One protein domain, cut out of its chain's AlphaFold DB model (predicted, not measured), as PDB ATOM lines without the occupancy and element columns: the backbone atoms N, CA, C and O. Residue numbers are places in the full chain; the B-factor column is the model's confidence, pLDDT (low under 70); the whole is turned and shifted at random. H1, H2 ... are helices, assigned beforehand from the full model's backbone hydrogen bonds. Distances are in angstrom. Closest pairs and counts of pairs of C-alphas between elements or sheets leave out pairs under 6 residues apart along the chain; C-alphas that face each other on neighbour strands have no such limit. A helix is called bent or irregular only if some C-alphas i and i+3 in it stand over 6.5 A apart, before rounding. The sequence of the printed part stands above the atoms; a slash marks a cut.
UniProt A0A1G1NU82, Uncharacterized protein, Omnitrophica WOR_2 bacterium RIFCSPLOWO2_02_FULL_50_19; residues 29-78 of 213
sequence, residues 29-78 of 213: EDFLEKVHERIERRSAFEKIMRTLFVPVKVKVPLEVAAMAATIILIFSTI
ATOM      1  N   GLU A  29     -63.873 -33.446  38.103       86.81
ATOM      2  CA  GLU A  29     -62.868 -34.491  38.350       86.81
ATOM      3  C   GLU A  29     -61.445 -33.993  38.021       86.81
ATOM      4  O   GLU A  29     -60.519 -34.203  38.801       86.81
ATOM      5  N   ASP A  30     -61.317 -33.170  36.977       86.12
ATOM      6  CA  ASP A  30     -60.041 -32.610  36.505       86.12
ATOM      7  C   ASP A  30     -59.648 -31.278  37.176       86.12
ATOM      8  O   ASP A  30     -58.722 -30.591  36.732       86.12
ATOM      9  N   PHE A  31     -60.374 -30.823  38.205       87.50
ATOM     10  CA  PHE A  31     -60.143 -29.498  38.800       87.50
ATOM     11  C   PHE A  31     -58.741 -29.376  39.400       87.50
ATOM     12  O   PHE A  31     -58.040 -28.396  39.144       87.50
ATOM     13  N   LEU A  32     -58.324 -30.376  40.181       89.19
ATOM     14  CA  LEU A  32     -57.001 -30.376  40.803       89.19
ATOM     15  C   LEU A  32     -55.897 -30.468  39.754       89.19
ATOM     16  O   LEU A  32     -54.899 -29.768  39.882       89.19
ATOM     17  N   GLU A  33     -56.105 -31.255  38.703       85.25
ATOM     18  CA  GLU A  33     -55.141 -31.418  37.619       85.25
ATOM     19  C   GLU A  33     -54.949 -30.111  36.838       85.25
ATOM     20  O   GLU A  33     -53.824 -29.634  36.713       85.25
ATOM     21  N   LYS A  34     -56.035 -29.431  36.442       84.81
ATOM     22  CA  LYS A  34     -55.958 -28.116  35.775       84.81
ATOM     23  C   LYS A  34     -55.356 -27.021  36.653       84.81
ATOM     24  O   LYS A  34     -54.665 -26.127  36.157       84.81
ATOM     25  N   VAL A  35     -55.642 -27.042  37.955       86.31
ATOM     26  CA  VAL A  35     -55.031 -26.105  38.908       86.31
ATOM     27  C   VAL A  35     -53.538 -26.392  39.032       86.31
ATOM     28  O   VAL A  35     -52.737 -25.456  38.975       86.31
ATOM     29  N   HIS A  36     -53.157 -27.665  39.145       82.81
ATOM     30  CA  HIS A  36     -51.766 -28.081  39.249       82.81
ATOM     31  C   HIS A  36     -50.978 -27.728  37.986       82.81
ATOM     32  O   HIS A  36     -49.961 -27.055  38.098       82.81
ATOM     33  N   GLU A  37     -51.501 -28.021  36.795       84.81
ATOM     34  CA  GLU A  37     -50.902 -27.648  35.505       84.81
ATOM     35  C   GLU A  37     -50.651 -26.128  35.413       84.81
ATOM     36  O   GLU A  37     -49.600 -25.652  34.962       84.81
ATOM     37  N   ARG A  38     -51.602 -25.325  35.911       79.12
ATOM     38  CA  ARG A  38     -51.475 -23.864  35.925       79.12
ATOM     39  C   ARG A  38     -50.455 -23.359  36.946       79.12
ATOM     40  O   ARG A  38     -49.807 -22.337  36.695       79.12
ATOM     41  N   ILE A  39     -50.308 -24.042  38.078       77.75
ATOM     42  CA  ILE A  39     -49.309 -23.719  39.105       77.75
ATOM     43  C   ILE A  39     -47.915 -24.201  38.671       77.75
ATOM     44  O   ILE A  39     -46.946 -23.460  38.827       77.75
ATOM     45  N   GLU A  40     -47.789 -25.365  38.036       68.19
ATOM     46  CA  GLU A  40     -46.524 -25.897  37.514       68.19
ATOM     47  C   GLU A  40     -45.952 -25.042  36.377       68.19
ATOM     48  O   GLU A  40     -44.740 -24.817  36.328       68.19
ATOM     49  N   ARG A  41     -46.795 -24.415  35.539       62.09
ATOM     50  CA  ARG A  41     -46.330 -23.355  34.620       62.09
ATOM     51  C   ARG A  41     -45.599 -22.217  35.348       62.09
ATOM     52  O   ARG A  41     -44.645 -21.663  34.803       62.09
ATOM     53  N   ARG A  42     -46.008 -21.870  36.577       58.81
ATOM     54  CA  ARG A  42     -45.286 -20.898  37.423       58.81
ATOM     55  C   ARG A  42     -44.036 -21.490  38.088       58.81
ATOM     56  O   ARG A  42     -43.130 -20.727  38.400       58.81
ATOM     57  N   SER A  43     -43.923 -22.807  38.261       59.84
ATOM     58  CA  SER A  43     -42.719 -23.454  38.818       59.84
ATOM     59  C   SER A  43     -41.491 -23.289  37.908       59.84
ATOM     60  O   SER A  43     -40.390 -22.988  38.377       59.84
ATOM     61  N   ALA A  44     -41.672 -23.386  36.587       68.19
ATOM     62  CA  ALA A  44     -40.603 -23.080  35.630       68.19
ATOM     63  C   ALA A  44     -40.156 -21.608  35.731       68.19
ATOM     64  O   ALA A  44     -38.961 -21.307  35.684       68.19
ATOM     65  N   PHE A  45     -41.112 -20.700  35.953       69.31
ATOM     66  CA  PHE A  45     -40.839 -19.291  36.226       69.31
ATOM     67  C   PHE A  45     -40.096 -19.100  37.555       69.31
ATOM     68  O   PHE A  45     -39.214 -18.256  37.630       69.31
ATOM     69  N   GLU A  46     -40.354 -19.916  38.578       68.44
ATOM     70  CA  GLU A  46     -39.630 -19.865  39.852       68.44
ATOM     71  C   GLU A  46     -38.143 -20.236  39.702       68.44
ATOM     72  O   GLU A  46     -37.284 -19.562  40.272       68.44
ATOM     73  N   LYS A  47     -37.802 -21.244  38.884       68.81
ATOM     74  CA  LYS A  47     -36.396 -21.575  38.561       68.81
ATOM     75  C   LYS A  47     -35.691 -20.426  37.835       68.81
ATOM     76  O   LYS A  47     -34.541 -20.106  38.142       68.81
ATOM     77  N   ILE A  48     -36.393 -19.780  36.907       71.25
ATOM     78  CA  ILE A  48     -35.886 -18.620  36.166       71.25
ATOM     79  C   ILE A  48     -35.734 -17.411  37.099       71.25
ATOM     80  O   ILE A  48     -34.691 -16.765  37.083       71.25
ATOM     81  N   MET A  49     -36.706 -17.150  37.977       66.69
ATOM     82  CA  MET A  49     -36.657 -16.057  38.951       66.69
ATOM     83  C   MET A  49     -35.557 -16.272  39.984       66.69
ATOM     84  O   MET A  49     -34.821 -15.343  40.276       66.69
ATOM     85  N   ARG A  50     -35.349 -17.489  40.489       65.62
ATOM     86  CA  ARG A  50     -34.212 -17.769  41.382       65.62
ATOM     87  C   ARG A  50     -32.863 -17.559  40.683       65.62
ATOM     88  O   ARG A  50     -31.912 -17.164  41.338       65.62
ATOM     89  N   THR A  51     -32.789 -17.762  39.367       67.88
ATOM     90  CA  THR A  51     -31.561 -17.541  38.580       67.88
ATOM     91  C   THR A  51     -31.348 -16.063  38.231       67.88
ATOM     92  O   THR A  51     -30.225 -15.576  38.272       67.88
ATOM     93  N   LEU A  52     -32.419 -15.321  37.934       67.25
ATOM     94  CA  LEU A  52     -32.378 -13.873  37.686       67.25
ATOM     95  C   LEU A  52     -32.220 -13.049  38.972       67.25
ATOM     96  O   LEU A  52     -31.700 -11.938  38.921       67.25
ATOM     97  N   PHE A  53     -32.658 -13.581  40.117       66.94
ATOM     98  CA  PHE A  53     -32.728 -12.864  41.393       66.94
ATOM     99  C   PHE A  53     -31.847 -13.466  42.508       66.94
ATOM    100  O   PHE A  53     -32.036 -13.125  43.676       66.94
ATOM    101  N   VAL A  54     -30.842 -14.302  42.193       61.19
ATOM    102  CA  VAL A  54     -29.810 -14.735  43.163       61.19
ATOM    103  C   VAL A  54     -28.405 -14.801  42.520       61.19
ATOM    104  O   VAL A  54     -28.225 -15.574  41.585       61.19
ATOM    105  N   PRO A  55     -27.360 -14.109  43.039       56.34
ATOM    106  CA  PRO A  55     -27.360 -12.988  43.969       56.34
ATOM    107  C   PRO A  55     -27.047 -11.654  43.265       56.34
ATOM    108  O   PRO A  55     -26.136 -11.539  42.448       56.34
ATOM    109  N   VAL A  56     -27.725 -10.610  43.738       56.56
ATOM    110  CA  VAL A  56     -27.564  -9.163  43.472       56.56
ATOM    111  C   VAL A  56     -26.170  -8.620  43.896       56.56
ATOM    112  O   VAL A  56     -26.008  -7.465  44.270       56.56
ATOM    113  N   LYS A  57     -25.129  -9.466  43.921       54.75
ATOM    114  CA  LYS A  57     -23.754  -9.124  44.334       54.75
ATOM    115  C   LYS A  57     -22.902  -8.578  43.193       54.75
ATOM    116  O   LYS A  57     -21.873  -7.961  43.454       54.75
ATOM    117  N   VAL A  58     -23.326  -8.761  41.946       62.16
ATOM    118  CA  VAL A  58     -22.792  -7.965  40.843       62.16
ATOM    119  C   VAL A  58     -23.568  -6.657  40.890       62.16
ATOM    120  O   VAL A  58     -24.777  -6.661  40.686       62.16
ATOM    121  N   LYS A  59     -22.894  -5.559  41.248       62.56
ATOM    122  CA  LYS A  59     -23.455  -4.200  41.321       62.56
ATOM    123  C   LYS A  59     -23.831  -3.694  39.922       62.56
ATOM    124  O   LYS A  59     -23.319  -2.667  39.497       62.56
ATOM    125  N   VAL A  60     -24.655  -4.417  39.171       70.88
ATOM    126  CA  VAL A  60     -25.309  -3.846  37.998       70.88
ATOM    127  C   VAL A  60     -26.315  -2.840  38.541       70.88
ATOM    128  O   VAL A  60     -27.247  -3.244  39.242       70.88
ATOM    129  N   PRO A  61     -26.110  -1.533  38.300       76.81
ATOM    130  CA  PRO A  61     -27.111  -0.541  38.645       76.81
ATOM    131  C   PRO A  61     -28.437  -0.959  38.011       76.81
ATOM    132  O   PRO A  61     -28.452  -1.492  36.899       76.81
ATOM    133  N   LEU A  62     -29.549  -0.712  38.702       75.12
ATOM    134  CA  LEU A  62     -30.896  -1.025  38.210       75.12
ATOM    135  C   LEU A  62     -31.137  -0.479  36.788       75.12
ATOM    136  O   LEU A  62     -31.840  -1.087  35.987       75.12
ATOM    137  N   GLU A  63     -30.473   0.626  36.460       79.44
ATOM    138  CA  GLU A  63     -30.430   1.253  35.140       79.44
ATOM    139  C   GLU A  63     -29.886   0.323  34.045       79.44
ATOM    140  O   GLU A  63     -30.485   0.214  32.978       79.44
ATOM    141  N   VAL A  64     -28.800  -0.411  34.309       85.94
ATOM    142  CA  VAL A  64     -28.195  -1.339  33.338       85.94
ATOM    143  C   VAL A  64     -29.110  -2.535  33.086       85.94
ATOM    144  O   VAL A  64     -29.255  -2.977  31.947       85.94
ATOM    145  N   ALA A  65     -29.785  -3.031  34.125       83.19
ATOM    146  CA  ALA A  65     -30.787  -4.084  33.978       83.19
ATOM    147  C   ALA A  65     -31.998  -3.603  33.161       83.19
ATOM    148  O   ALA A  65     -32.477  -4.324  32.284       83.19
ATOM    149  N   ALA A  66     -32.454  -2.368  33.396       86.19
ATOM    150  CA  ALA A  66     -33.520  -1.753  32.614       86.19
ATOM    151  C   ALA A  66     -33.118  -1.575  31.138       86.19
ATOM    152  O   ALA A  66     -33.905  -1.915  30.258       86.19
ATOM    153  N   MET A  67     -31.885  -1.132  30.854       93.44
ATOM    154  CA  MET A  67     -31.350  -1.043  29.487       93.44
ATOM    155  C   MET A  67     -31.272  -2.411  28.799       93.44
ATOM    156  O   MET A  67     -31.642  -2.546  27.636       93.44
ATOM    157  N   ALA A  68     -30.821  -3.450  29.503       91.50
ATOM    158  CA  ALA A  68     -30.785  -4.798  28.941       91.50
ATOM    159  C   ALA A  68     -32.200  -5.307  28.611       91.50
ATOM    160  O   ALA A  68     -32.429  -5.852  27.531       91.50
ATOM    161  N   ALA A  69     -33.165  -5.076  29.505       91.56
ATOM    162  CA  ALA A  69     -34.557  -5.459  29.296       91.56
ATOM    163  C   ALA A  69     -35.192  -4.736  28.094       91.56
ATOM    164  O   ALA A  69     -35.894  -5.377  27.309       91.56
ATOM    165  N   THR A  70     -34.925  -3.438  27.903       92.50
ATOM    166  CA  THR A  70     -35.445  -2.691  26.744       92.50
ATOM    167  C   THR A  70     -34.842  -3.182  25.431       92.50
ATOM    168  O   THR A  70     -35.585  -3.368  24.469       92.50
ATOM    169  N   ILE A  71     -33.538  -3.476  25.389       94.81
ATOM    170  CA  ILE A  71     -32.873  -4.048  24.204       94.81
ATOM    171  C   ILE A  71     -33.496  -5.399  23.831       94.81
ATOM    172  O   ILE A  71     -33.827  -5.622  22.665       94.81
ATOM    173  N   ILE A  72     -33.704  -6.281  24.814       92.31
ATOM    174  CA  ILE A  72     -34.341  -7.589  24.599       92.31
ATOM    175  C   ILE A  72     -35.767  -7.415  24.060       92.31
ATOM    176  O   ILE A  72     -36.163  -8.118  23.132       92.31
ATOM    177  N   LEU A  73     -36.533  -6.463  24.598       91.25
ATOM    178  CA  LEU A  73     -37.907  -6.189  24.170       91.25
ATOM    179  C   LEU A  73     -37.955  -5.653  22.727       91.25
ATOM    180  O   LEU A  73     -38.768  -6.110  21.920       91.25
ATOM    181  N   ILE A  74     -37.034  -4.759  22.361       91.56
ATOM    182  CA  ILE A  74     -36.893  -4.253  20.989       91.56
ATOM    183  C   ILE A  74     -36.547  -5.397  20.028       91.56
ATOM    184  O   ILE A  74     -37.229  -5.585  19.021       91.56
ATOM    185  N   PHE A  75     -35.552  -6.223  20.353       89.69
ATOM    186  CA  PHE A  75     -35.184  -7.367  19.510       89.69
ATOM    187  C   PHE A  75     -36.316  -8.394  19.377       89.69
ATOM    188  O   PHE A  75     -36.569  -8.899  18.282       89.69
ATOM    189  N   SER A  76     -37.034  -8.661  20.470       83.69
ATOM    190  CA  SER A  76     -38.175  -9.579  20.488       83.69
ATOM    191  C   SER A  76     -39.323  -9.086  19.601       83.69
ATOM    192  O   SER A  76     -39.924  -9.872  18.876       83.69
ATOM    193  N   THR A  77     -39.592  -7.777  19.573       83.56
ATOM    194  CA  THR A  77     -40.669  -7.211  18.738       83.56
ATOM    195  C   THR A  77     -40.304  -7.123  17.252       83.56
ATOM    196  O   THR A  77     -41.175  -7.319  16.402       83.56
ATOM    197  N   ILE A  78     -39.030  -6.899  16.905       78.38
ATOM    198  CA  ILE A  78     -38.572  -6.842  15.503       78.38
ATOM    199  C   ILE A  78     -38.667  -8.222  14.822       78.38
ATOM    200  O   ILE A  78     -39.059  -8.299  13.657       78.38
TER     201      ILE A  78
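What this domain is: This is residues 29 to 78 of the 213 residues of an uncharacterized protein of Omnitrophica WOR_2 bacterium RIFCSPLOWO2_02_FULL_50_19 (UniProt A0A1G1NU82). The printed part is an open L of two helices, a longer arm, H1, and a shorter arm, H2, with the loop of residues 53 to 61 as the corner between them. The arms spread away from each other, with an empty space between them and no packed core. It has 50 residues with two named helices, H1 then H2 along the chain, and no named strand; the class is all helix. The whole is extended, with a radius of gyration of the C-alphas of 16.3 A, and only just flat, spanning 49 by 32 by 11 A.

How they stand to each other: From the first printed residue, Glu 29, the backbone soon enters H1, residues 31 to 52. A short link of 9 residues joins it to H2, residues 62 to 78. H1 and H2 are apart, with no C-alpha of the one within 8 A of the other. Residues 29 to 78 stand free, with no C-alpha 8 or more apart along the chain within 10 A. In H2 every O i to N i+4 pair is within hydrogen-bond range; in H1 16 of 18 are.

Where its parts are: H1 begins at C-alpha 31, at (-60.143, -29.498, 38.800), and ends at C-alpha 52, at (-32.378, -13.873, 37.686), 31.9 A from first to last C-alpha. Along it x and y rise while z changes little. H2 is 24.7 A long by the same measure, from C-alpha 62 at (-30.896, -1.025, 38.210) to C-alpha 78 at (-38.572, -6.842, 15.503), with its largest change in z. Neither helix is bent.

The domain as a whole: The two C-alphas farthest apart are those of Glu 29 and Lys 59, at 49.8 A. The printed part has no cut. Its mean pLDDT is 76.9, and residues 40 to 47 and 49 to 59 are under 70.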